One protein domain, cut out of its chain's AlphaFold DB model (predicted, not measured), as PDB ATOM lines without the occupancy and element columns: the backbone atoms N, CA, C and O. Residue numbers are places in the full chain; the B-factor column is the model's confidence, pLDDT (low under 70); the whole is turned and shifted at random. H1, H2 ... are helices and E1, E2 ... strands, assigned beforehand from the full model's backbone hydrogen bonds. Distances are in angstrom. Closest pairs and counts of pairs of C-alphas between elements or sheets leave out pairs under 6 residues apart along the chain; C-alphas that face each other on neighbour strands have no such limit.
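Overview. This is residues 3 to 199 of the 287 residues of an uncharacterized protein of Bacteroidetes bacterium GWF2_40_14 (UniProt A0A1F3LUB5). The domain is a closed barrel of eight parallel strands, E2 to E9 in chain order, with H1, H4 and H5 packed on its outside and no named helix between E3 and E4 or between E4 and E5. H2 lies off the barrel, near E1. The 197 printed residues hold seven named helices and nine named strands, in the order E1 H1 E2 H2 E3 E4 E5 H3 E6 H4 E7 H5 E8 H6 E9 H7; the class is mixed, helices and strands. The whole is compact, with a radius of gyration of the C-alphas of 16.3 A, and rounded, spanning 45 by 38 by 26 A.

Arrangement. E1, residues 3 to 5, pairs with no named strand; it and H1, residues 7 to 20, meet only through their link. The barrel is E2, residues 25 to 29, E3, 50 to 52, E4, 62 to 64, E5, 76 to 78, E6, 92 to 96, E7, 122 to 128, E8, 156 to 162, and E9, 176 to 181, which closes on E2. N and O pairs within hydrogen-bond range include N 51 and O 28 for E2 and E3, 2.8 A, N 160 and O 125 for E7 and E8, 2.8 A, and N 27 and O 179 for E9 and E2, 2.9 A. H1 is on the barrel, outside it, at a height of 10.0 A; its closest C-alphas to E2 are those of Ser 18 and Ile 26, 6.2 A. H2, residues 34 to 41, is not on the barrel. H3, residues 82 to 87, is only just on it, with 5 pairs of C-alphas within 10 A. H4, residues 110 to 117, lies outside over E7, and H5, residues 139 to 152, outside over E8, at heights of 8.3 A and 9.7 A. H6, residues 164 to 168, is on the barrel, and H7, residues 183 to 187, touches H1, closest at the C-alphas of Asn 13 and Met 185, 5.4 A. Every O i to N i+4 pair is within range in H2, H3, H4, H5 and H7, against 8 of 10 in H1 and 0 of 1 in H6, where 2 of 2 O i to N i+3 pairs are.

Along the chain. E1 begins at C-alpha 3, (246.289, 278.392, 195.012). H1 is 20.1 A long, H5 19.7 A, E7 19.2 A and E8 17.5 A. H7 ends at C-alpha 187, (237.217, 285.535, 187.651).

Size, cuts and confidence. The C-alphas farthest apart, of Val 4 and Thr 152, are 48.6 A apart. The printed part has no cut; the links E4 to E5 and E6 to H4 are long. Mean pLDDT of the printed part is 86.5, under 70 in residues 32 to 46, 54 to 60 and 130 to 134.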
ATOM      1  N   LEU A   3     247.456 277.591 195.377       84.69
ATOM      2  CA  LEU A   3     246.289 278.392 195.012       84.69
ATOM      3  C   LEU A   3     246.376 279.743 195.733       84.69
ATOM      4  O   LEU A   3     246.580 279.802 196.943       84.69
ATOM      5  N   VAL A   4     246.258 280.831 194.984       87.00
ATOM      6  CA  VAL A   4     246.247 282.200 195.501       87.00
ATOM      7  C   VAL A   4     244.839 282.747 195.328       87.00
ATOM      8  O   VAL A   4     244.316 282.787 194.214       87.00
ATOM      9  N   ILE A   5     244.229 283.154 196.439       86.12
ATOM     10  CA  ILE A   5     242.848 283.636 196.483       86.12
ATOM     11  C   ILE A   5     242.852 285.105 196.900       86.12
ATOM     12  O   ILE A   5     243.338 285.450 197.978       86.12
ATOM     13  N   ASN A   6     242.285 285.969 196.064       89.62
ATOM     14  CA  ASN A   6     242.077 287.375 196.380       89.62
ATOM     15  C   ASN A   6     240.656 287.582 196.927       89.62
ATOM     16  O   ASN A   6     239.689 287.671 196.172       89.62
ATOM     17  N   LYS A   7     240.538 287.674 198.255       86.81
ATOM     18  CA  LYS A   7     239.249 287.838 198.948       86.81
ATOM     19  C   LYS A   7     238.524 289.124 198.558       86.81
ATOM     20  O   LYS A   7     237.330 289.087 198.297       86.81
ATOM     21  N   ALA A   8     239.259 290.230 198.454       89.25
ATOM     22  CA  ALA A   8     238.681 291.520 198.088       89.25
ATOM     23  C   ALA A   8     238.074 291.479 196.678       89.25
ATOM     24  O   ALA A   8     237.011 292.047 196.450       89.25
ATOM     25  N   ALA A   9     238.710 290.761 195.744       92.19
ATOM     26  CA  ALA A   9     238.147 290.536 194.416       92.19
ATOM     27  C   ALA A   9     236.861 289.692 194.470       92.19
ATOM     28  O   ALA A   9     235.879 290.076 193.843       92.19
ATOM     29  N   LEU A  10     236.826 288.598 195.248       89.31
ATOM     30  CA  LEU A  10     235.606 287.788 195.429       89.31
ATOM     31  C   LEU A  10     234.441 288.636 195.958       89.31
ATOM     32  O   LEU A  10     233.359 288.632 195.375       89.31
ATOM     33  N   GLU A  11     234.668 289.377 197.044       87.88
ATOM     34  CA  GLU A  11     233.655 290.228 197.677       87.88
ATOM     35  C   GLU A  11     233.175 291.330 196.728       87.88
ATOM     36  O   GLU A  11     231.970 291.514 196.554       87.88
ATOM     37  N   SER A  12     234.112 292.010 196.059       92.00
ATOM     38  CA  SER A  12     233.811 293.044 195.067       92.00
ATOM     39  C   SER A  12     232.964 292.494 193.922       92.00
ATOM     40  O   SER A  12     231.978 293.119 193.541       92.00
ATOM     41  N   ASN A  13     233.304 291.318 193.386       94.06
ATOM     42  CA  ASN A  13     232.551 290.697 192.298       94.06
ATOM     43  C   ASN A  13     231.127 290.327 192.735       94.06
ATOM     44  O   ASN A  13     230.174 290.560 191.995       94.06
ATOM     45  N   ILE A  14     230.951 289.768 193.937       90.38
ATOM     46  CA  ILE A  14     229.619 289.406 194.448       90.38
ATOM     47  C   ILE A  14     228.751 290.660 194.623       90.38
ATOM     48  O   ILE A  14     227.600 290.675 194.189       90.38
ATOM     49  N   GLN A  15     229.308 291.729 195.199       90.25
ATOM     50  CA  GLN A  15     228.602 293.003 195.367       90.25
ATOM     51  C   GLN A  15     228.241 293.625 194.014       90.25
ATOM     52  O   GLN A  15     227.094 294.021 193.794       90.25
ATOM     53  N   GLN A  16     229.192 293.654 193.081       93.12
ATOM     54  CA  GLN A  16     228.998 294.209 191.746       93.12
ATOM     55  C   GLN A  16     227.934 293.450 190.951       93.12
ATOM     56  O   GLN A  16     227.139 294.091 190.270       93.12
ATOM     57  N   ALA A  17     227.846 292.120 191.076       93.31
ATOM     58  CA  ALA A  17     226.845 291.318 190.367       93.31
ATOM     59  C   ALA A  17     225.410 291.817 190.604       93.31
ATOM     60  O   ALA A  17     224.624 291.884 189.660       93.31
ATOM     61  N   SER A  18     225.094 292.240 191.832       89.06
ATOM     62  CA  SER A  18     223.765 292.768 192.179       89.06
ATOM     63  C   SER A  18     223.456 294.127 191.532       89.06
ATOM     64  O   SER A  18     222.295 294.499 191.397       89.06
ATOM     65  N   LEU A  19     224.489 294.864 191.108       92.19
ATOM     66  CA  LEU A  19     224.376 296.174 190.461       92.19
ATOM     67  C   LEU A  19     224.287 296.082 188.931       92.19
ATOM     68  O   LEU A  19     223.909 297.056 188.281       92.19
ATOM     69  N   LEU A  20     224.661 294.942 188.340       93.12
ATOM     70  CA  LEU A  20     224.682 294.763 186.883       93.12
ATOM     71  C   LEU A  20     223.306 294.441 186.288       93.12
ATOM     72  O   LEU A  20     223.074 294.658 185.098       93.12
ATOM     73  N   THR A  21     222.393 293.935 187.109       90.38
ATOM     74  CA  THR A  21     221.107 293.378 186.687       90.38
ATOM     75  C   THR A  21     219.965 293.907 187.551       90.38
ATOM     76  O   THR A  21     220.178 294.403 188.652       90.38
ATOM     77  N   SER A  22     218.729 293.805 187.061       90.69
ATOM     78  CA  SER A  22     217.537 294.190 187.824       90.69
ATOM     79  C   SER A  22     217.122 293.153 188.874       90.69
ATOM     80  O   SER A  22     216.224 293.429 189.667       90.69
ATOM     81  N   CYS A  23     217.719 291.957 188.870       90.75
ATOM     82  CA  CYS A  23     217.450 290.922 189.864       90.75
ATOM     83  C   CYS A  23     218.248 291.190 191.148       90.75
ATOM     84  O   CYS A  23     219.476 291.248 191.123       90.75
ATOM     85  N   GLN A  24     217.549 291.341 192.274       83.69
ATOM     86  CA  GLN A  24     218.169 291.721 193.547       83.69
ATOM     87  C   GLN A  24     218.851 290.555 194.269       83.69
ATOM     88  O   GLN A  24     219.762 290.780 195.063       83.69
ATOM     89  N   ASN A  25     218.431 289.313 194.002       91.75
ATOM     90  CA  ASN A  25     218.973 288.153 194.699       91.75
ATOM     91  C   ASN A  25     220.101 287.526 193.882       91.75
ATOM     92  O   ASN A  25     219.883 286.949 192.813       91.75
ATOM     93  N   ILE A  26     221.313 287.623 194.420       92.44
ATOM     94  CA  ILE A  26     222.489 286.933 193.903       92.44
ATOM     95  C   ILE A  26     222.791 285.742 194.804       92.44
ATOM     96  O   ILE A  26     222.948 285.879 196.019       92.44
ATOM     97  N   SER A  27     222.915 284.585 194.169       91.88
ATOM     98  CA  SER A  27     223.208 283.315 194.819       91.88
ATOM     99  C   SER A  27     224.521 282.753 194.291       91.88
ATOM    100  O   SER A  27     224.888 282.963 193.135       91.88
ATOM    101  N   LEU A  28     225.259 282.039 195.133       89.25
ATOM    102  CA  LEU A  28     226.582 281.529 194.793       89.25
ATOM    103  C   LEU A  28     226.487 280.050 194.435       89.25
ATOM    104  O   LEU A  28     226.015 279.233 195.224       89.25
ATOM    105  N   MET A  29     226.956 279.686 193.246       87.06
ATOM    106  CA  MET A  29     227.096 278.289 192.850       87.06
ATOM    107  C   MET A  29     228.324 277.705 193.540       87.06
ATOM    108  O   MET A  29     229.450 277.984 193.135       87.06
ATOM    109  N   MET A  30     228.104 276.877 194.558       79.56
ATOM    110  CA  MET A  30     229.128 276.235 195.372       79.56
ATOM    111  C   MET A  30     229.435 274.805 194.914       79.56
ATOM    112  O   MET A  30     228.788 273.845 195.315       79.56
ATOM    113  N   LYS A  31     230.453 274.631 194.063       74.69
ATOM    114  CA  LYS A  31     230.939 273.292 193.690       74.69
ATOM    115  C   LYS A  31     231.721 272.673 194.851       74.69
ATOM    116  O   LYS A  31     232.321 273.397 195.637       74.69
ATOM    117  N   SER A  32     231.803 271.344 194.910       65.25
ATOM    118  CA  SER A  32     232.480 270.609 195.997       65.25
ATOM    119  C   SER A  32     233.930 271.045 196.257       65.25
ATOM    120  O   SER A  32     234.415 270.982 197.380       65.25
ATOM    121  N   PHE A  33     234.636 271.525 195.229       63.25
ATOM    122  CA  PHE A  33     236.002 272.038 195.358       63.25
ATOM    123  C   PHE A  33     236.090 273.464 195.933       63.25
ATOM    124  O   PHE A  33     237.180 273.918 196.279       63.25
ATOM    125  N   TYR A  34     234.965 274.170 196.082       67.25
ATOM    126  CA  TYR A  34     234.894 275.463 196.765       67.25
ATOM    127  C   TYR A  34     234.788 275.329 198.283       67.25
ATOM    128  O   TYR A  34     234.871 276.344 198.962       67.25
ATOM    129  N   ASP A  35     234.694 274.120 198.844       63.78
ATOM    130  CA  ASP A  35     234.787 273.914 200.296       63.78
ATOM    131  C   ASP A  35     236.058 274.543 200.873       63.78
ATOM    132  O   ASP A  35     236.023 275.193 201.917       63.78
ATOM    133  N   TYR A  36     237.177 274.405 200.163       64.81
ATOM    134  CA  TYR A  36     238.428 275.060 200.529       64.81
ATOM    135  C   TYR A  36     238.334 276.588 200.387       64.81
ATOM    136  O   TYR A  36     238.667 277.307 201.328       64.81
ATOM    137  N   LEU A  37     237.805 277.084 199.258       65.94
ATOM    138  CA  LEU A  37     237.607 278.521 199.034       65.94
ATOM    139  C   LEU A  37     236.711 279.146 200.105       65.94
ATOM    140  O   LEU A  37     236.999 280.238 200.569       65.94
ATOM    141  N   SER A  38     235.650 278.462 200.524       65.94
ATOM    142  CA  SER A  38     234.695 278.981 201.501       65.94
ATOM    143  C   SER A  38     235.352 279.280 202.847       65.94
ATOM    144  O   SER A  38     235.093 280.329 203.436       65.94
ATOM    145  N   LYS A  39     236.257 278.396 203.286       67.44
ATOM    146  CA  LYS A  39     236.997 278.514 204.544       67.44
ATOM    147  C   LYS A  39     238.107 279.542 204.436       67.44
ATOM    148  O   LYS A  39     238.182 280.447 205.260       67.44
ATOM    149  N   GLU A  40     238.943 279.422 203.411       66.81
ATOM    150  CA  GLU A  40     240.092 280.307 203.250       66.81
ATOM    151  C   GLU A  40     239.667 281.725 202.911       66.81
ATOM    152  O   GLU A  40     240.239 282.665 203.451       66.81
ATOM    153  N   ALA A  41     238.654 281.907 202.062       65.19
ATOM    154  CA  ALA A  41     238.191 283.221 201.639       65.19
ATOM    155  C   ALA A  41     237.166 283.859 202.582       65.19
ATOM    156  O   ALA A  41     236.877 285.037 202.415       65.19
ATOM    157  N   GLY A  42     236.652 283.137 203.583       67.62
ATOM    158  CA  GLY A  42     235.630 283.670 204.485       67.62
ATOM    159  C   GLY A  42     234.283 283.915 203.798       67.62
ATOM    160  O   GLY A  42     233.518 284.772 204.237       67.62
ATOM    161  N   LEU A  43     233.971 283.164 202.726       69.38
ATOM    162  CA  LEU A  43     232.676 283.271 202.030       69.38
ATOM    163  C   LEU A  43     231.507 283.000 202.980       69.38
ATOM    164  O   LEU A  43     230.400 283.465 202.743       69.38
ATOM    165  N   ASN A  44     231.766 282.294 204.081       62.59
ATOM    166  CA  ASN A  44     230.795 282.022 205.126       62.59
ATOM    167  C   ASN A  44     230.203 283.262 205.811       62.59
ATOM    168  O   ASN A  44     229.180 283.149 206.479       62.59
ATOM    169  N   MET A  45     230.834 284.428 205.658       63.38
ATOM    170  CA  MET A  45     230.329 285.692 206.193       63.38
ATOM    171  C   MET A  45     229.462 286.470 205.194       63.38
ATOM    172  O   MET A  45     228.915 287.514 205.542       63.38
ATOM    173  N   ILE A  46     229.349 285.994 203.952       68.88
ATOM    174  CA  ILE A  46     228.581 286.659 202.902       68.88
ATOM    175  C   ILE A  46     227.126 286.198 202.991       68.88
ATOM    176  O   ILE A  46     226.834 285.007 202.914       68.88
ATOM    177  N   ASN A  47     226.206 287.152 203.138       73.69
ATOM    178  CA  ASN A  47     224.772 286.890 203.232       73.69
ATOM    179  C   ASN A  47     224.154 286.618 201.846       73.69
ATOM    180  O   ASN A  47     223.466 287.472 201.290       73.69
ATOM    181  N   CYS A  48     224.429 285.440 201.285       77.38
ATOM    182  CA  CYS A  48     223.887 284.962 200.012       77.38
ATOM    183  C   CYS A  48     223.474 283.491 200.126       77.38
ATOM    184  O   CYS A  48     224.097 282.730 200.867       77.38
ATOM    185  N   ASN A  49     222.483 283.065 199.337       84.38
ATOM    186  CA  ASN A  49     222.185 281.638 199.212       84.38
ATOM    187  C   ASN A  49     223.347 280.923 198.511       84.38
ATOM    188  O   ASN A  49     223.915 281.436 197.542       84.38
ATOM    189  N   MET A  50     223.675 279.716 198.969       85.56
ATOM    190  CA  MET A  50     224.776 278.915 198.433       85.56
ATOM    191  C   MET A  50     224.271 277.585 197.885       85.56
ATOM    192  O   MET A  50     223.807 276.734 198.631       85.56
ATOM    193  N   PHE A  51     224.388 277.378 196.578       86.12
ATOM    194  CA  PHE A  51     223.924 276.170 195.896       86.12
ATOM    195  C   PHE A  51     225.060 275.159 195.821       86.12
ATOM    196  O   PHE A  51     225.949 275.311 194.987       86.12
ATOM    197  N   GLY A  52     225.048 274.133 196.669       81.19
ATOM    198  CA  GLY A  52     226.144 273.167 196.741       81.19
ATOM    199  C   GLY A  52     225.736 271.787 197.234       81.19
ATOM    200  O   GLY A  52     224.557 271.506 197.430       81.19
ATOM    201  N   ASN A  53     226.723 270.903 197.391       74.31
ATOM    202  CA  ASN A  53     226.518 269.503 197.786       74.31
ATOM    203  C   ASN A  53     227.116 269.138 199.152       74.31
ATOM    204  O   ASN A  53     227.130 267.971 199.543       74.31
ATOM    205  N   THR A  54     227.644 270.116 199.880       63.28
ATOM    206  CA  THR A  54     228.410 269.890 201.102       63.28
ATOM    207  C   THR A  54     227.679 270.467 202.311       63.28
ATOM    208  O   THR A  54     227.839 271.632 202.660       63.28
ATOM    209  N   LYS A  55     226.969 269.595 203.055       56.84
ATOM    210  CA  LYS A  55     226.421 269.892 204.405       56.84
ATOM    211  C   LYS A  55     227.471 270.518 205.342       56.84
ATOM    212  O   LYS A  55     227.146 271.218 206.292       56.84
ATOM    213  N   LYS A  56     228.753 270.231 205.076       51.34
ATOM    214  CA  LYS A  56     229.931 270.662 205.841       51.34
ATOM    215  C   LYS A  56     230.381 272.098 205.586       51.34
ATOM    216  O   LYS A  56     231.347 272.516 206.225       51.34
ATOM    217  N   LEU A  57     229.737 272.836 204.683       53.69
ATOM    218  CA  LEU A  57     230.091 274.234 204.475       53.69
ATOM    219  C   LEU A  57     229.831 275.081 205.732       53.69
ATOM    220  O   LEU A  57     230.530 276.068 205.911       53.69
ATOM    221  N   CYS A  58     228.953 274.664 206.663       46.03
ATOM    222  CA  CYS A  58     228.657 275.415 207.900       46.03
ATOM    223  C   CYS A  58     228.430 276.915 207.629       46.03
ATOM    224  O   CYS A  58     228.803 277.772 208.431       46.03
ATOM    225  N   VAL A  59     227.864 277.217 206.464       53.31
ATOM    226  CA  VAL A  59     227.523 278.560 206.029       53.31
ATOM    227  C   VAL A  59     226.009 278.618 205.951       53.31
ATOM    228  O   VAL A  59     225.388 277.706 205.397       53.31
ATOM    229  N   GLY A  60     225.417 279.655 206.543       59.59
ATOM    230  CA  GLY A  60     223.976 279.883 206.470       59.59
ATOM    231  C   GLY A  60     223.462 279.884 205.024       59.59
ATOM    232  O   GLY A  60     224.214 280.123 204.083       59.59
ATOM    233  N   ASN A  61     222.174 279.586 204.862       74.19
ATOM    234  CA  ASN A  61     221.447 279.603 203.591       74.19
ATOM    235  C   ASN A  61     221.991 278.678 202.482       74.19
ATOM    236  O   ASN A  61     222.003 279.036 201.301       74.19
ATOM    237  N   THR A  62     222.429 277.463 202.831       83.38
ATOM    238  CA  THR A  62     222.864 276.477 201.823       83.38
ATOM    239  C   THR A  62     221.667 275.721 201.229       83.38
ATOM    240  O   THR A  62     220.857 275.144 201.955       83.38
ATOM    241  N   ILE A  63     221.592 275.665 199.900       87.69
ATOM    242  CA  ILE A  63     220.623 274.904 199.104       87.69
ATOM    243  C   ILE A  63     221.298 273.631 198.586       87.69
ATOM    244  O   ILE A  63     222.364 273.705 197.967       87.69
ATOM    245  N   ASN A  64     220.673 272.469 198.798       87.69
ATOM    246  CA  ASN A  64     221.158 271.211 198.239       87.69
ATOM    247  C   ASN A  64     220.941 271.191 196.722       87.69
ATOM    248  O   ASN A  64     219.817 271.006 196.246       87.69
ATOM    249  N   TYR A  65     222.026 271.369 195.971       87.19
ATOM    250  CA  TYR A  65     222.018 271.349 194.509       87.19
ATOM    251  C   TYR A  65     222.075 269.927 193.930       87.19
ATOM    252  O   TYR A  65     221.859 269.741 192.731       87.19
ATOM    253  N   VAL A  66     222.361 268.900 194.742       86.56
ATOM    254  CA  VAL A  66     222.368 267.523 194.234       86.56
ATOM    255  C   VAL A  66     220.938 267.038 194.061       86.56
ATOM    256  O   VAL A  66     220.165 266.936 195.014       86.56
ATOM    257  N   ILE A  67     220.591 266.740 192.812       88.00
ATOM    258  CA  ILE A  67     219.244 266.351 192.410       88.00
ATOM    259  C   ILE A  67     218.792 265.106 193.187       88.00
ATOM    260  O   ILE A  67     219.428 264.057 193.113       88.00
ATOM    261  N   ASN A  68     217.640 265.215 193.855       88.44
ATOM    262  CA  ASN A  68     216.936 264.134 194.559       88.44
ATOM    263  C   ASN A  68     217.646 263.536 195.790       88.44
ATOM    264  O   ASN A  68     217.177 262.517 196.316       88.44
ATOM    265  N   GLU A  69     218.736 264.144 196.260       86.06
ATOM    266  CA  GLU A  69     219.436 263.699 197.467       86.06
ATOM    267  C   GLU A  69     218.795 264.211 198.764       86.06
ATOM    268  O   GLU A  69     218.002 265.154 198.779       86.06
ATOM    269  N   GLU A  70     219.150 263.568 199.881       81.00
ATOM    270  CA  GLU A  70     218.643 263.928 201.202       81.00
ATOM    271  C   GLU A  70     219.049 265.352 201.602       81.00
ATOM    272  O   GLU A  70     220.228 265.709 201.649       81.00
ATOM    273  N   SER A  71     218.050 266.141 201.983       80.00
ATOM    274  CA  SER A  71     218.195 267.568 202.248       80.00
ATOM    275  C   SER A  71     218.154 267.965 203.723       80.00
ATOM    276  O   SER A  71     218.011 269.138 204.052       80.00
ATOM    277  N   GLU A  72     218.326 267.010 204.637       82.56
ATOM    278  CA  GLU A  72     218.410 267.322 206.065       82.56
ATOM    279  C   GLU A  72     219.592 268.259 206.361       82.56
ATOM    280  O   GLU A  72     220.744 267.901 206.084       82.56
ATOM    281  N   GLY A  73     219.300 269.429 206.936       79.75
ATOM    282  CA  GLY A  73     220.282 270.468 207.260       79.75
ATOM    283  C   GLY A  73     220.528 271.507 206.156       79.75
ATOM    284  O   GLY A  73     221.462 272.291 206.292       79.75
ATOM    285  N   TYR A  74     219.730 271.509 205.086       87.00
ATOM    286  CA  TYR A  74     219.734 272.543 204.042       87.00
ATOM    287  C   TYR A  74     218.483 273.431 204.136       87.00
ATOM    288  O   TYR A  74     217.456 272.990 204.643       87.00
ATOM    289  N   GLU A  75     218.543 274.648 203.590       89.62
ATOM    290  CA  GLU A  75     217.381 275.555 203.499       89.62
ATOM    291  C   GLU A  75     216.461 275.216 202.314       89.62
ATOM    292  O   GLU A  75     215.265 275.501 202.324       89.62
ATOM    293  N   GLY A  76     217.001 274.565 201.280       92.31
ATOM    294  CA  GLY A  76     216.231 274.164 200.109       92.31
ATOM    295  C   GLY A  76     216.822 272.972 199.371       92.31
ATOM    296  O   GLY A  76     217.957 272.567 199.626       92.31
ATOM    297  N   SER A  77     216.038 272.414 198.447       93.31
ATOM    298  CA  SER A  77     216.369 271.157 197.759       93.31
ATOM    299  C   SER A  77     216.063 271.190 196.268       93.31
ATOM    300  O   SER A  77     215.007 271.684 195.871       93.31
ATOM    301  N   TYR A  78     216.924 270.571 195.458       93.38
ATOM    302  CA  TYR A  78     216.631 270.254 194.057       93.38
ATOM    303  C   TYR A  78     215.869 268.935 193.933       93.38
ATOM    304  O   TYR A  78     216.370 267.879 194.328       93.38
ATOM    305  N   ILE A  79     214.679 268.974 193.330       94.56
ATOM    306  CA  ILE A  79     213.851 267.780 193.115       94.56
ATOM    307  C   ILE A  79     213.397 267.667 191.659       94.56
ATOM    308  O   ILE A  79     213.026 268.654 191.030       94.56
ATOM    309  N   THR A  80     213.371 266.444 191.131       95.00
ATOM    310  CA  THR A  80     212.895 266.159 189.765       95.00
ATOM    311  C   THR A  80     211.787 265.118 189.698       95.00
ATOM    312  O   THR A  80     211.268 264.852 188.617       95.00
ATOM    313  N   ASN A  81     211.387 264.525 190.826       94.81
ATOM    314  CA  ASN A  81     210.309 263.539 190.861       94.81
ATOM    315  C   ASN A  81     209.582 263.492 192.218       94.81
ATOM    316  O   ASN A  81     210.005 264.092 193.208       94.81
ATOM    317  N   MET A  82     208.464 262.761 192.250       95.12
ATOM    318  CA  MET A  82     207.599 262.631 193.432       95.12
ATOM    319  C   MET A  82     208.247 261.854 194.585       95.12
ATOM    320  O   MET A  82     207.918 262.106 195.741       95.12
ATOM    321  N   GLU A  83     209.157 260.923 194.292       94.88
ATOM    322  CA  GLU A  83     209.888 260.174 195.322       94.88
ATOM    323  C   GLU A  83     210.851 261.092 196.080       94.88
ATOM    324  O   GLU A  83     210.925 261.062 197.304       94.88
ATOM    325  N   ALA A  84     211.553 261.969 195.366       94.12
ATOM    326  CA  ALA A  84     212.383 262.991 195.984       94.12
ATOM    327  C   ALA A  84     211.543 263.969 196.811       94.12
ATOM    328  O   ALA A  84     211.920 264.294 197.934       94.12
ATOM    329  N   LEU A  85     210.380 264.385 196.294       95.12
ATOM    330  CA  LEU A  85     209.461 265.257 197.026       95.12
ATOM    331  C   LEU A  85     208.991 264.628 198.344       95.12
ATOM    332  O   LEU A  85     208.982 265.311 199.363       95.12
ATOM    333  N   SER A  86     208.632 263.340 198.352       94.00
ATOM    334  CA  SER A  86     208.130 262.673 199.563       94.00
ATOM    335  C   SER A  86     209.187 262.532 200.662       94.00
ATOM    336  O   SER A  86     208.839 262.432 201.837       94.00
ATOM    337  N   ARG A  87     210.473 262.557 200.294       92.62
ATOM    338  CA  ARG A  87     211.614 262.559 201.224       92.62
ATOM    339  C   ARG A  87     212.145 263.962 201.535       92.62
ATOM    340  O   ARG A  87     213.054 264.091 202.352       92.62
ATOM    341  N   CYS A  88     211.624 264.996 200.874       91.88
ATOM    342  CA  CYS A  88     212.123 266.360 200.988       91.88
ATOM    343  C   CYS A  88     211.711 266.982 202.327       91.88
ATOM    344  O   CYS A  88     210.526 267.211 202.587       91.88
ATOM    345  N   LYS A  89     212.708 267.293 203.159       91.06
ATOM    346  CA  LYS A  89     212.514 267.866 204.500       91.06
ATOM    347  C   LYS A  89     212.569 269.400 204.524       91.06
ATOM    348  O   LYS A  89     212.353 269.974 205.581       91.06
ATOM    349  N   THR A  90     212.866 270.052 203.398       92.38
ATOM    350  CA  THR A  90     212.996 271.517 203.319       92.38
ATOM    351  C   THR A  90     211.680 272.182 202.936       92.38
ATOM    352  O   THR A  90     210.853 271.586 202.235       92.38
ATOM    353  N   ASP A  91     211.519 273.435 203.358       94.19
ATOM    354  CA  ASP A  91     210.362 274.266 203.009       94.19
ATOM    355  C   ASP A  91     210.516 274.908 201.629       94.19
ATOM    356  O   ASP A  91     209.523 275.242 200.991       94.19
ATOM    357  N   ILE A  92     211.751 275.049 201.135       95.69
ATOM    358  CA  ILE A  92     212.041 275.585 199.805       95.69
ATOM    359  C   ILE A  92     212.420 274.451 198.857       95.69
ATOM    360  O   ILE A  92     213.218 273.564 199.180       95.69
ATOM    361  N   VAL A  93     211.858 274.493 197.656       96.69
ATOM    362  CA  VAL A  93     212.081 273.516 196.599       96.69
ATOM    363  C   VAL A  93     212.410 274.214 195.289       96.69
ATOM    364  O   VAL A  93     211.694 275.108 194.842       96.69
ATOM    365  N   TYR A  94     213.451 273.712 194.636       97.06
ATOM    366  CA  TYR A  94     213.841 274.064 193.283       97.06
ATOM    367  C   TYR A  94     213.563 272.889 192.349       97.06
ATOM    368  O   TYR A  94     214.038 271.773 192.573       97.06
ATOM    369  N   ILE A  95     212.805 273.133 191.284       97.06
ATOM    370  CA  ILE A  95     212.551 272.138 190.239       97.06
ATOM    371  C   ILE A  95     213.332 272.558 188.995       97.06
ATOM    372  O   ILE A  95     212.981 273.572 188.384       97.06
ATOM    373  N   PRO A  96     214.401 271.835 188.611       95.19
ATOM    374  CA  PRO A  96     215.165 272.186 187.432       95.19
ATOM    375  C   PRO A  96     214.347 271.877 186.175       95.19
ATOM    376  O   PRO A  96     213.850 270.765 185.996       95.19
ATOM    377  N   VAL A  97     214.212 272.865 185.299       94.06
ATOM    378  CA  VAL A  97     213.511 272.768 184.019       94.06
ATOM    379  C   VAL A  97     214.561 272.694 182.926       94.06
ATOM    380  O   VAL A  97     215.457 273.540 182.872       94.06
ATOM    381  N   ASN A  98     214.456 271.689 182.055       90.81
ATOM    382  CA  ASN A  98     215.302 271.672 180.872       90.81
ATOM    383  C   ASN A  98     214.794 272.731 179.892       90.81
ATOM    384  O   ASN A  98     213.663 272.663 179.412       90.81
ATOM    385  N   PHE A  99     215.643 273.710 179.613       88.69
ATOM    386  CA  PHE A  99     215.327 274.826 178.737       88.69
ATOM    387  C   PHE A  99     216.442 274.960 177.698       88.69
ATOM    388  O   PHE A  99     217.236 275.896 177.738       88.69
ATOM    389  N   HIS A 100     216.499 273.951 176.817       84.81
ATOM    390  CA  HIS A 100     217.412 273.784 175.668       84.81
ATOM    391  C   HIS A 100     218.862 273.360 175.976       84.81
ATOM    392  O   HIS A 100     219.626 273.072 175.055       84.81
ATOM    393  N   ASP A 101     219.245 273.282 177.249       78.94
ATOM    394  CA  ASP A 101     220.601 272.896 177.657       78.94
ATOM    395  C   ASP A 101     220.821 271.368 177.645       78.94
ATOM    396  O   ASP A 101     221.949 270.910 177.474       78.94
ATOM    397  N   ASP A 102     219.766 270.559 177.813       82.81
ATOM    398  CA  ASP A 102     219.771 269.080 177.823       82.81
ATOM    399  C   ASP A 102     220.746 268.416 178.825       82.81
ATOM    400  O   ASP A 102     220.883 267.190 178.851       82.81
ATOM    401  N   ARG A 103     221.427 269.194 179.677       81.81
ATOM    402  CA  ARG A 103     222.364 268.691 180.697       81.81
ATOM    403  C   ARG A 103     221.661 268.274 181.980       81.81
ATOM    404  O   ARG A 103     222.022 267.269 182.588       81.81
ATOM    405  N   GLU A 104     220.701 269.078 182.413       82.19
ATOM    406  CA  GLU A 104     219.934 268.882 183.637       82.19
ATOM    407  C   GLU A 104     218.510 269.418 183.462       82.19
ATOM    408  O   GLU A 104     218.209 270.157 182.525       82.19
ATOM    409  N   GLY A 105     217.636 269.048 184.394       86.06
ATOM    410  CA  GLY A 105     216.242 269.467 184.391       86.06
ATOM    411  C   GLY A 105     215.306 268.516 183.657       86.06
ATOM    412  O   GLY A 105     215.717 267.633 182.907       86.06
ATOM    413  N   ILE A 106     214.018 268.671 183.941       92.31
ATOM    414  CA  ILE A 106     212.956 267.838 183.376       92.31
ATOM    415  C   ILE A 106     212.220 268.594 182.266       92.31
ATOM    416  O   ILE A 106     211.957 269.791 182.385       92.31
ATOM    417  N   ASN A 107     211.915 267.886 181.176       85.50
ATOM    418  CA  ASN A 107     211.215 268.428 180.003       85.50
ATOM    419  C   ASN A 107     209.705 268.560 180.243       85.50
ATOM    420  O   ASN A 107     209.084 269.559 179.886       85.50
ATOM    421  N   SER A 108     209.114 267.525 180.839       79.38
ATOM    422  CA  SER A 108     207.690 267.418 181.147       79.38
ATOM    423  C   SER A 108     207.476 267.305 182.655       79.38
ATOM    424  O   SER A 108     208.417 267.127 183.425       79.38
ATOM    425  N   ASP A 109     206.223 267.435 183.086       87.38
ATOM    426  CA  ASP A 109     205.760 267.115 184.445       87.38
ATOM    427  C   ASP A 109     206.274 267.995 185.594       87.38
ATOM    428  O   ASP A 109     205.756 267.879 186.709       87.38
ATOM    429  N   TYR A 110     207.176 268.955 185.342       94.56
ATOM    430  CA  TYR A 110     207.594 269.931 186.359       94.56
ATOM    431  C   TYR A 110     206.412 270.702 186.944       94.56
ATOM    432  O   TYR A 110     206.416 270.986 188.134       94.56
ATOM    433  N   ILE A 111     205.366 270.980 186.158       95.81
ATOM    434  CA  ILE A 111     204.138 271.622 186.651       95.81
ATOM    435  C   ILE A 111     203.380 270.719 187.626       95.81
ATOM    436  O   ILE A 111     202.889 271.190 188.652       95.81
ATOM    437  N   THR A 112     203.270 269.424 187.326       96.19
ATOM    438  CA  THR A 112     202.596 268.454 188.200       96.19
ATOM    439  C   THR A 112     203.359 268.304 189.512       96.19
ATOM    440  O   THR A 112     202.752 268.322 190.584       96.19
ATOM    441  N   LEU A 113     204.689 268.220 189.434       97.12
ATOM    442  CA  LEU A 113     205.569 268.187 190.598       97.12
ATOM    443  C   LEU A 113     205.476 269.483 191.413       97.12
ATOM    444  O   LEU A 113     205.269 269.420 192.622       97.12
ATOM    445  N   ALA A 114     205.537 270.641 190.752       97.50
ATOM    446  CA  ALA A 114     205.432 271.958 191.374       97.50
ATOM    447  C   ALA A 114     204.105 272.129 192.109       97.50
ATOM    448  O   ALA A 114     204.095 272.544 193.261       97.50
ATOM    449  N   ARG A 115     202.989 271.736 191.485       97.50
ATOM    450  CA  ARG A 115     201.662 271.787 192.111       97.50
ATOM    451  C   ARG A 115     201.576 270.898 193.345       97.50
ATOM    452  O   ARG A 115     200.888 271.239 194.302       97.50
ATOM    453  N   LYS A 116     202.211 269.722 193.310       97.69
ATOM    454  CA  LYS A 116     202.204 268.820 194.462       97.69
ATOM    455  C   LYS A 116     203.071 269.364 195.593       97.69
ATOM    456  O   LYS A 116     202.629 269.321 196.734       97.69
ATOM    457  N   ALA A 117     204.252 269.891 195.271       97.19
ATOM    458  CA  ALA A 117     205.154 270.510 196.234       97.19
ATOM    459  C   ALA A 117     204.557 271.783 196.852       97.19
ATOM    460  O   ALA A 117     204.707 272.017 198.041       97.19
ATOM    461  N   SER A 118     203.804 272.573 196.083       97.75
ATOM    462  CA  SER A 118     203.223 273.830 196.567       97.75
ATOM    463  C   SER A 118     202.076 273.657 197.567       97.75
ATOM    464  O   SER A 118     201.488 274.648 197.989       97.75
ATOM    465  N   MET A 119     201.702 272.419 197.913       96.81
ATOM    466  CA  MET A 119     200.741 272.154 198.988       96.81
ATOM    467  C   MET A 119     201.316 272.511 200.363       96.81
ATOM    468  O   MET A 119     200.558 272.911 201.242       96.81
ATOM    469  N   ASP A 120     202.629 272.359 200.542       95.88
ATOM    470  CA  ASP A 120     203.321 272.549 201.819       95.88
ATOM    471  C   ASP A 120     204.684 273.247 201.688       95.88
ATOM    472  O   ASP A 120     205.339 273.479 202.700       95.88
ATOM    473  N   LYS A 121     205.124 273.592 200.471       97.19
ATOM    474  CA  LYS A 121     206.461 274.144 200.205       97.19
ATOM    475  C   LYS A 121     206.420 275.384 199.317       97.19
ATOM    476  O   LYS A 121     205.538 275.554 198.477       97.19
ATOM    477  N   SER A 122     207.439 276.219 199.458       97.50
ATOM    478  CA  SER A 122     207.784 277.300 198.540       97.50
ATOM    479  C   SER A 122     208.475 276.729 197.304       97.50
ATOM    480  O   SER A 122     209.504 276.063 197.416       97.50
ATOM    481  N   VAL A 123     207.908 276.968 196.120       98.00
ATOM    482  CA  VAL A 123     208.366 276.337 194.873       98.00
ATOM    483  C   VAL A 123     208.936 277.364 193.907       98.00
ATOM    484  O   VAL A 123     208.238 278.285 193.482       98.00
ATOM    485  N   TYR A 124     210.170 277.124 193.480       97.81
ATOM    486  CA  TYR A 124     210.850 277.862 192.425       97.81
ATOM    487  C   TYR A 124     211.172 276.930 191.258       97.81
ATOM    488  O   TYR A 124     211.545 275.768 191.444       97.81
ATOM    489  N   LEU A 125     211.064 277.443 190.034       97.06
ATOM    490  CA  LEU A 125     211.648 276.766 188.876       97.06
ATOM    491  C   LEU A 125     213.113 277.175 188.758       97.06
ATOM    492  O   LEU A 125     213.462 278.326 189.002       97.06
ATOM    493  N   SER A 126     213.976 276.246 188.370       95.19
ATOM    494  CA  SER A 126     215.394 276.515 188.149       95.19
ATOM    495  C   SER A 126     215.737 276.271 186.689       95.19
ATOM    496  O   SER A 126     215.579 275.161 186.198       95.19
ATOM    497  N   ILE A 127     216.263 277.277 186.003       92.69
ATOM    498  CA  ILE A 127     216.856 277.117 184.672       92.69
ATOM    499  C   ILE A 127     218.361 277.252 184.841       92.69
ATOM    500  O   ILE A 127     218.822 278.158 185.534       92.69
ATOM    501  N   THR A 128     219.135 276.356 184.244       87.25
ATOM    502  CA  THR A 128     220.595 276.457 184.224       87.25
ATOM    503  C   THR A 128     221.046 276.616 182.785       87.25
ATOM    504  O   THR A 128     220.911 275.703 181.981       87.25
ATOM    505  N   SER A 129     221.627 277.767 182.476       73.88
ATOM    506  CA  SER A 129     222.273 278.052 181.198       73.88
ATOM    507  C   SER A 129     223.758 278.219 181.490       73.88
ATOM    508  O   SER A 129     224.262 279.309 181.730       73.88
ATOM    509  N   GLY A 130     224.434 277.080 181.664       63.19
ATOM    510  CA  GLY A 130     225.838 277.032 182.073       63.19
ATOM    511  C   GLY A 130     226.800 277.242 180.902       63.19
ATOM    512  O   GLY A 130     226.647 278.149 180.105       63.19
ATOM    513  N   CYS A 131     227.835 276.408 180.777       58.59
ATOM    514  CA  CYS A 131     228.899 276.575 179.771       58.59
ATOM    515  C   CYS A 131     228.458 276.369 178.297       58.59
ATOM    516  O   CYS A 131     229.330 276.257 177.439       58.59
ATOM    517  N   ILE A 132     227.154 276.263 178.021       59.47
ATOM    518  CA  ILE A 132     226.539 276.059 176.698       59.47
ATOM    519  C   ILE A 132     225.499 277.177 176.485       59.47
ATOM    520  O   ILE A 132     224.303 276.941 176.332       59.47
ATOM    521  N   ASN A 133     225.943 278.434 176.588       61.69
ATOM    522  CA  ASN A 133     225.041 279.591 176.488       61.69
ATOM    523  C   ASN A 133     224.559 279.854 175.057       61.69
ATOM    524  O   ASN A 133     223.583 280.570 174.881       61.69
ATOM    525  N   ASP A 134     225.193 279.254 174.047       65.94
ATOM    526  CA  ASP A 134     224.715 279.262 172.659       65.94
ATOM    527  C   ASP A 134     223.396 278.492 172.483       65.94
ATOM    528  O   ASP A 134     222.730 278.637 171.461       65.94
ATOM    529  N   ARG A 135     223.007 277.704 173.494       70.50
ATOM    530  CA  ARG A 135     221.713 277.025 173.577       70.50
ATOM    531  C   ARG A 135     220.815 277.572 174.679       70.50
ATOM    532  O   ARG A 135     219.740 277.031 174.873       70.50
ATOM    533  N   GLY A 136     221.234 278.596 175.424       73.69
ATOM    534  CA  GLY A 136     220.363 279.218 176.421       73.69
ATOM    535  C   GLY A 136     219.138 279.865 175.762       73.69
ATOM    536  O   GLY A 136     219.194 280.210 174.580       73.69
ATOM    537  N   PRO A 137     218.035 280.061 176.503       82.19
ATOM    538  CA  PRO A 137     216.886 280.769 175.960       82.19
ATOM    539  C   PRO A 137     217.250 282.207 175.608       82.19
ATOM    540  O   PRO A 137     217.978 282.890 176.336       82.19
ATOM    541  N   THR A 138     216.662 282.706 174.530       87.06
ATOM    542  CA  THR A 138     216.655 284.138 174.252       87.06
ATOM    543  C   THR A 138     215.911 284.889 175.360       87.06
ATOM    544  O   THR A 138     215.037 284.346 176.042       87.06
ATOM    545  N   MET A 139     216.205 286.183 175.517       89.25
ATOM    546  CA  MET A 139     215.479 287.024 176.479       89.25
ATOM    547  C   MET A 139     213.967 287.044 176.222       89.25
ATOM    548  O   MET A 139     213.195 287.015 177.175       89.25
ATOM    549  N   LEU A 140     213.545 287.012 174.954       91.62
ATOM    550  CA  LEU A 140     212.132 286.948 174.582       91.62
ATOM    551  C   LEU A 140     211.478 285.627 175.019       91.62
ATOM    552  O   LEU A 140     210.358 285.625 175.526       91.62
ATOM    553  N   GLU A 141     212.161 284.494 174.845       92.69
ATOM    554  CA  GLU A 141     211.668 283.191 175.316       92.69
ATOM    555  C   GLU A 141     211.560 283.156 176.838       92.69
ATOM    556  O   GLU A 141     210.549 282.694 177.369       92.69
ATOM    557  N   LEU A 142     212.557 283.701 177.539       93.19
ATOM    558  CA  LEU A 142     212.533 283.812 178.991       93.19
ATOM    559  C   LEU A 142     211.383 284.711 179.477       93.19
ATOM    560  O   LEU A 142     210.671 284.329 180.403       93.19
ATOM    561  N   GLU A 143     211.165 285.872 178.854       94.81
ATOM    562  CA  GLU A 143     210.052 286.785 179.159       94.81
ATOM    563  C   GLU A 143     208.688 286.116 178.960       94.81
ATOM    564  O   GLU A 143     207.822 286.180 179.842       94.81
ATOM    565  N   ASN A 144     208.509 285.431 177.828       95.88
ATOM    566  CA  ASN A 144     207.285 284.696 177.520       95.88
ATOM    567  C   ASN A 144     207.051 283.561 178.518       95.88
ATOM    568  O   ASN A 144     205.933 283.394 179.014       95.88
ATOM    569  N   PHE A 145     208.101 282.809 178.853       95.00
ATOM    570  CA  PHE A 145     208.034 281.727 179.827       95.00
ATOM    571  C   PHE A 145     207.669 282.248 181.219       95.00
ATOM    572  O   PHE A 145     206.711 281.761 181.818       95.00
ATOM    573  N   CYS A 146     208.352 283.289 181.704       95.50
ATOM    574  CA  CYS A 146     208.047 283.940 182.979       95.50
ATOM    575  C   CYS A 146     206.585 284.394 183.041       95.50
ATOM    576  O   CYS A 146     205.870 284.061 183.985       95.50
ATOM    577  N   SER A 147     206.132 285.111 182.010       95.56
ATOM    578  CA  SER A 147     204.772 285.651 181.936       95.56
ATOM    579  C   SER A 147     203.717 284.545 181.931       95.56
ATOM    580  O   SER A 147     202.696 284.650 182.613       95.56
ATOM    581  N   TYR A 148     203.963 283.466 181.181       95.00
ATOM    582  CA  TYR A 148     203.084 282.302 181.145       95.00
ATOM    583  C   TYR A 148     203.008 281.616 182.511       95.00
ATOM    584  O   TYR A 148     201.909 281.406 183.028       95.00
ATOM    585  N   ILE A 149     204.156 281.321 183.131       96.19
ATOM    586  CA  ILE A 149     204.194 280.652 184.434       96.19
ATOM    587  C   ILE A 149     203.507 281.501 185.504       96.19
ATOM    588  O   ILE A 149     202.623 280.997 186.194       96.19
ATOM    589  N   GLN A 150     203.842 282.788 185.595       94.94
ATOM    590  CA  GLN A 150     203.266 283.700 186.581       94.94
ATOM    591  C   GLN A 150     201.740 283.816 186.436       94.94
ATOM    592  O   GLN A 150     201.014 283.781 187.429       94.94
ATOM    593  N   LYS A 151     201.234 283.926 185.201       95.12
ATOM    594  CA  LYS A 151     199.797 284.084 184.931       95.12
ATOM    595  C   LYS A 151     199.005 282.793 185.144       95.12
ATOM    596  O   LYS A 151     197.849 282.851 185.558       95.12
ATOM    597  N   THR A 152     199.580 281.640 184.804       96.19
ATOM    598  CA  THR A 152     198.861 280.356 184.786       96.19
ATOM    599  C   THR A 152     199.056 279.543 186.066       96.19
ATOM    600  O   THR A 152     198.162 278.790 186.453       96.19
ATOM    601  N   TYR A 153     200.185 279.704 186.754       95.31
ATOM    602  CA  TYR A 153     200.587 278.871 187.886       95.31
ATOM    603  C   TYR A 153     201.036 279.726 189.075       95.31
ATOM    604  O   TYR A 153     202.184 279.663 189.502       95.31
ATOM    605  N   GLY A 154     200.103 280.480 189.669       92.12
ATOM    606  CA  GLY A 154     200.370 281.374 190.810       92.12
ATOM    607  C   GLY A 154     200.872 280.704 192.102       92.12
ATOM    608  O   GLY A 154     201.077 281.388 193.097       92.12
ATOM    609  N   PHE A 155     201.056 279.380 192.107       95.62
ATOM    610  CA  PHE A 155     201.698 278.629 193.189       95.62
ATOM    611  C   PHE A 155     203.225 278.494 193.020       95.62
ATOM    612  O   PHE A 155     203.902 278.020 193.928       95.62
ATOM    613  N   ILE A 156     203.770 278.888 191.864       97.75
ATOM    614  CA  ILE A 156     205.211 278.989 191.615       97.75
ATOM    615  C   ILE A 156     205.643 280.412 191.973       97.75
ATOM    616  O   ILE A 156     205.063 281.377 191.484       97.75
ATOM    617  N   GLN A 157     206.658 280.542 192.825       97.31
ATOM    618  CA  GLN A 157     207.069 281.821 193.411       97.31
ATOM    619  C   GLN A 157     208.054 282.607 192.543       97.31
ATOM    620  O   GLN A 157     208.172 283.821 192.697       97.31
ATOM    621  N   GLY A 158     208.752 281.939 191.628       97.31
ATOM    622  CA  GLY A 158     209.654 282.598 190.694       97.31
ATOM    623  C   GLY A 158     210.584 281.634 189.978       97.31
ATOM    624  O   GLY A 158     210.502 280.409 190.134       97.31
ATOM    625  N   ILE A 159     211.485 282.218 189.193       96.38
ATOM    626  CA  ILE A 159     212.514 281.503 188.442       96.38
ATOM    627  C   ILE A 159     213.897 281.850 188.983       96.38
ATOM    628  O   ILE A 159     214.268 283.014 189.082       96.38
ATOM    629  N   SER A 160     214.672 280.819 189.287       95.94
ATOM    630  CA  SER A 160     216.087 280.895 189.616       95.94
ATOM    631  C   SER A 160     216.899 280.630 188.347       95.94
ATOM    632  O   SER A 160     216.787 279.553 187.749       95.94
ATOM    633  N   LEU A 161     217.741 281.574 187.928       93.81
ATOM    634  CA  LEU A 161     218.576 281.451 186.727       93.81
ATOM    635  C   LEU A 161     220.023 281.124 187.081       93.81
ATOM    636  O   LEU A 161     220.658 281.836 187.845       93.81
ATOM    637  N   GLY A 162     220.573 280.059 186.512       91.06
ATOM    638  CA  GLY A 162     221.955 279.648 186.728       91.06
ATOM    639  C   GLY A 162     222.831 280.061 185.568       91.06
ATOM    640  O   GLY A 162     222.586 279.627 184.446       91.06
ATOM    641  N   GLY A 163     223.876 280.831 185.859       88.19
ATOM    642  CA  GLY A 163     224.864 281.252 184.876       88.19
ATOM    643  C   GLY A 163     225.184 282.736 184.993       88.19
ATOM    644  O   GLY A 163     224.302 283.588 184.929       88.19
ATOM    645  N   SER A 164     226.477 283.056 185.087       90.81
ATOM    646  CA  SER A 164     226.961 284.443 185.083       90.81
ATOM    647  C   SER A 164     226.588 285.206 183.806       90.81
ATOM    648  O   SER A 164     226.539 286.428 183.840       90.81
ATOM    649  N   TYR A 165     226.260 284.496 182.719       89.25
ATOM    650  CA  TYR A 165     225.731 285.043 181.467       89.25
ATOM    651  C   TYR A 165     224.587 286.043 181.683       89.25
ATOM    652  O   TYR A 165     224.572 287.089 181.041       89.25
ATOM    653  N   TYR A 166     223.668 285.771 182.616       90.94
ATOM    654  CA  TYR A 166     222.494 286.620 182.830       90.94
ATOM    655  C   TYR A 166     222.810 287.992 183.439       90.94
ATOM    656  O   TYR A 166     221.983 288.898 183.352       90.94
ATOM    657  N   LEU A 167     224.012 288.180 183.998       92.62
ATOM    658  CA  LEU A 167     224.442 289.467 184.550       92.62
ATOM    659  C   LEU A 167     224.589 290.554 183.481       92.62
ATOM    660  O   LEU A 167     224.536 291.734 183.812       92.62
ATOM    661  N   GLN A 168     224.752 290.189 182.205       90.50
ATOM    662  CA  GLN A 168     224.850 291.181 181.131       90.50
ATOM    663  C   GLN A 168     223.513 291.882 180.836       90.50
ATOM    664  O   GLN A 168     223.488 292.942 180.207       90.50
ATOM    665  N   PHE A 169     222.391 291.311 181.284       89.88
ATOM    666  CA  PHE A 169     221.070 291.880 181.056       89.88
ATOM    667  C   PHE A 169     220.682 292.807 182.201       89.88
ATOM    668  O   PHE A 169     220.299 292.373 183.291       89.88
ATOM    669  N   ARG A 170     220.702 294.113 181.910       86.62
ATOM    670  CA  ARG A 170     220.266 295.151 182.857       86.62
ATOM    671  C   ARG A 170     218.824 294.978 183.320       86.62
ATOM    672  O   ARG A 170     218.496 295.389 184.425       86.62
ATOM    673  N   LYS A 171     217.963 294.416 182.468       91.25
ATOM    674  CA  LYS A 171     216.554 294.170 182.772       91.25
ATOM    675  C   LYS A 171     216.223 292.708 182.511       91.25
ATOM    676  O   LYS A 171     216.318 292.242 181.381       91.25
ATOM    677  N   LEU A 172     215.824 292.022 183.570       93.56
ATOM    678  CA  LEU A 172     215.247 290.686 183.546       93.56
ATOM    679  C   LEU A 172     213.746 290.775 183.864       93.56
ATOM    680  O   LEU A 172     213.307 291.772 184.451       93.56
ATOM    681  N   PRO A 173     212.947 289.757 183.502       94.38
ATOM    682  CA  PRO A 173     211.559 289.670 183.945       94.38
ATOM    683  C   PRO A 173     211.468 289.735 185.473       94.38
ATOM    684  O   PRO A 173     212.252 289.083 186.157       94.38
ATOM    685  N   GLU A 174     210.483 290.453 186.018       92.38
ATOM    686  CA  GLU A 174     210.301 290.590 187.479       92.38
ATOM    687  C   GLU A 174     210.081 289.243 188.188       92.38
ATOM    688  O   GLU A 174     210.366 289.106 189.372       92.38
ATOM    689  N   PHE A 175     209.603 288.232 187.457       95.94
ATOM    690  CA  PHE A 175     209.406 286.874 187.965       95.94
ATOM    691  C   PHE A 175     210.717 286.075 188.115       95.94
ATOM    692  O   PHE A 175     210.716 284.970 188.665       95.94
ATOM    693  N   VAL A 176     211.846 286.611 187.640       96.19
ATOM    694  CA  VAL A 176     213.176 286.072 187.940       96.19
ATOM    695  C   VAL A 176     213.532 286.439 189.376       96.19
ATOM    696  O   VAL A 176     213.847 287.586 189.693       96.19
ATOM    697  N   TYR A 177     213.484 285.433 190.242       95.31
ATOM    698  CA  TYR A 177     213.697 285.574 191.672       95.31
ATOM    699  C   TYR A 177     215.172 285.746 192.024       95.31
ATOM    700  O   TYR A 177     215.476 286.572 192.876       95.31
ATOM    701  N   GLU A 178     216.079 284.992 191.395       95.19
ATOM    702  CA  GLU A 178     217.514 285.047 191.698       95.19
ATOM    703  C   GLU A 178     218.392 284.670 190.495       95.19
ATOM    704  O   GLU A 178     217.959 283.943 189.592       95.19
ATOM    705  N   ILE A 179     219.654 285.109 190.531       94.62
ATOM    706  CA  ILE A 179     220.713 284.677 189.611       94.62
ATOM    707  C   ILE A 179     221.808 283.952 190.393       94.62
ATOM    708  O   ILE A 179     222.409 284.501 191.317       94.62
ATOM    709  N   ARG A 180     222.119 282.723 189.979       93.12
ATOM    710  CA  ARG A 180     223.184 281.893 190.541       93.12
ATOM    711  C   ARG A 180     224.480 282.097 189.754       93.12
ATOM    712  O   ARG A 180     224.579 281.706 188.586       93.12
ATOM    713  N   ILE A 181     225.485 282.688 190.394       91.12
ATOM    714  CA  ILE A 181     226.776 283.044 189.792       91.12
ATOM    715  C   ILE A 181     227.886 282.093 190.241       91.12
ATOM    716  O   ILE A 181     227.886 281.589 191.359       91.12
ATOM    717  N   GLY A 182     228.859 281.849 189.362       89.06
ATOM    718  CA  GLY A 182     230.034 281.032 189.684       89.06
ATOM    719  C   GLY A 182     231.295 281.579 189.035       89.06
ATOM    720  O   GLY A 182     232.249 281.910 189.727       89.06
ATOM    721  N   GLU A 183     231.284 281.737 187.711       89.50
ATOM    722  CA  GLU A 183     232.440 282.264 186.976       89.50
ATOM    723  C   GLU A 183     232.722 283.729 187.331       89.50
ATOM    724  O   GLU A 183     233.849 284.066 187.682       89.50
ATOM    725  N   TYR A 184     231.679 284.566 187.358       92.75
ATOM    726  CA  TYR A 184     231.807 285.980 187.713       92.75
ATOM    727  C   TYR A 184     232.361 286.185 189.122       92.75
ATOM    728  O   TYR A 184     233.227 287.025 189.328       92.75
ATOM    729  N   MET A 185     231.914 285.373 190.086       91.06
ATOM    730  CA  MET A 185     232.443 285.412 191.450       91.06
ATOM    731  C   MET A 185     233.965 285.218 191.444       91.06
ATOM    732  O   MET A 185     234.678 285.991 192.072       91.06
ATOM    733  N   LEU A 186     234.466 284.222 190.708       89.50
ATOM    734  CA  LEU A 186     235.866 283.791 190.771       89.50
ATOM    735  C   LEU A 186     236.821 284.568 189.868       89.50
ATOM    736  O   LEU A 186     237.978 284.768 190.228       89.50
ATOM    737  N   PHE A 187     236.365 284.953 188.683       91.44
ATOM    738  CA  PHE A 187     237.217 285.535 187.651       91.44
ATOM    739  C   PHE A 187     236.781 286.941 187.246       91.44
ATOM    740  O   PHE A 187     237.498 287.602 186.502       91.44
ATOM    741  N   GLY A 188     235.610 287.395 187.704       93.44
ATOM    742  CA  GLY A 188     235.012 288.643 187.240       93.44
ATOM    743  C   GLY A 188     234.552 288.579 185.783       93.44
ATOM    744  O   GLY A 188     234.235 289.612 185.212       93.44
ATOM    745  N   THR A 189     234.522 287.403 185.153       91.62
ATOM    746  CA  THR A 189     234.173 287.267 183.736       91.62
ATOM    747  C   THR A 189     232.709 286.900 183.549       91.62
ATOM    748  O   THR A 189     232.131 286.106 184.300       91.62
ATOM    749  N   ILE A 190     232.103 287.484 182.516       90.31
ATOM    750  CA  ILE A 190     230.778 287.107 182.034       90.31
ATOM    751  C   ILE A 190     230.957 286.337 180.718       90.31
ATOM    752  O   ILE A 190     231.470 286.901 179.750       90.31
ATOM    753  N   PRO A 191     230.540 285.062 180.645       83.56
ATOM    754  CA  PRO A 191     230.608 284.294 179.408       83.56
ATOM    755  C   PRO A 191     229.859 284.980 178.259       83.56
ATOM    756  O   PRO A 191     228.710 285.383 178.435       83.56
ATOM    757  N   TYR A 192     230.479 285.031 177.073       79.81
ATOM    758  CA  TYR A 192     229.900 285.590 175.835       79.81
ATOM    759  C   TYR A 192     229.503 287.071 175.930       79.81
ATOM    760  O   TYR A 192     228.626 287.527 175.203       79.81
ATOM    761  N   CYS A 193     230.134 287.814 176.837       85.06
ATOM    762  CA  CYS A 193     229.955 289.249 176.964       85.06
ATOM    763  C   CYS A 193     231.163 289.978 176.372       85.06
ATOM    764  O   CYS A 193     232.269 289.893 176.906       85.06
ATOM    765  N   ASP A 194     230.930 290.750 175.313       84.44
ATOM    766  CA  ASP A 194     231.959 291.574 174.666       84.44
ATOM    767  C   ASP A 194     232.050 292.987 175.268       84.44
ATOM    768  O   ASP A 194     232.593 293.890 174.640       84.44
ATOM    769  N   THR A 195     231.488 293.209 176.464       89.25
ATOM    770  CA  THR A 195     231.471 294.512 177.158       89.25
ATOM    771  C   THR A 195     232.430 294.480 178.354       89.25
ATOM    772  O   THR A 195     232.038 294.025 179.435       89.25
ATOM    773  N   PRO A 196     233.694 294.928 178.198       88.12
ATOM    774  CA  PRO A 196     234.709 294.835 179.245       88.12
ATOM    775  C   PRO A 196     234.346 295.579 180.529       88.12
ATOM    776  O   PRO A 196     234.802 295.199 181.601       88.12
ATOM    777  N   GLU A 197     233.510 296.613 180.442       90.94
ATOM    778  CA  GLU A 197     233.059 297.426 181.574       90.94
ATOM    779  C   GLU A 197     232.179 296.642 182.558       90.94
ATOM    780  O   GLU A 197     231.995 297.071 183.695       90.94
ATOM    781  N   LEU A 198     231.622 295.503 182.130       92.62
ATOM    782  CA  LEU A 198     230.847 294.617 182.999       92.62
ATOM    783  C   LEU A 198     231.735 293.621 183.754       92.62
ATOM    784  O   LEU A 198     231.269 292.999 184.712       92.62
ATOM    785  N   ASN A 199     233.001 293.469 183.353       93.25
ATOM    786  CA  ASN A 199     233.915 292.553 184.015       93.25
ATOM    787  C   ASN A 199     234.318 293.075 185.401       93.25
ATOM    788  O   ASN A 199     234.499 294.273 185.624       93.25
TER     789      ASN A 199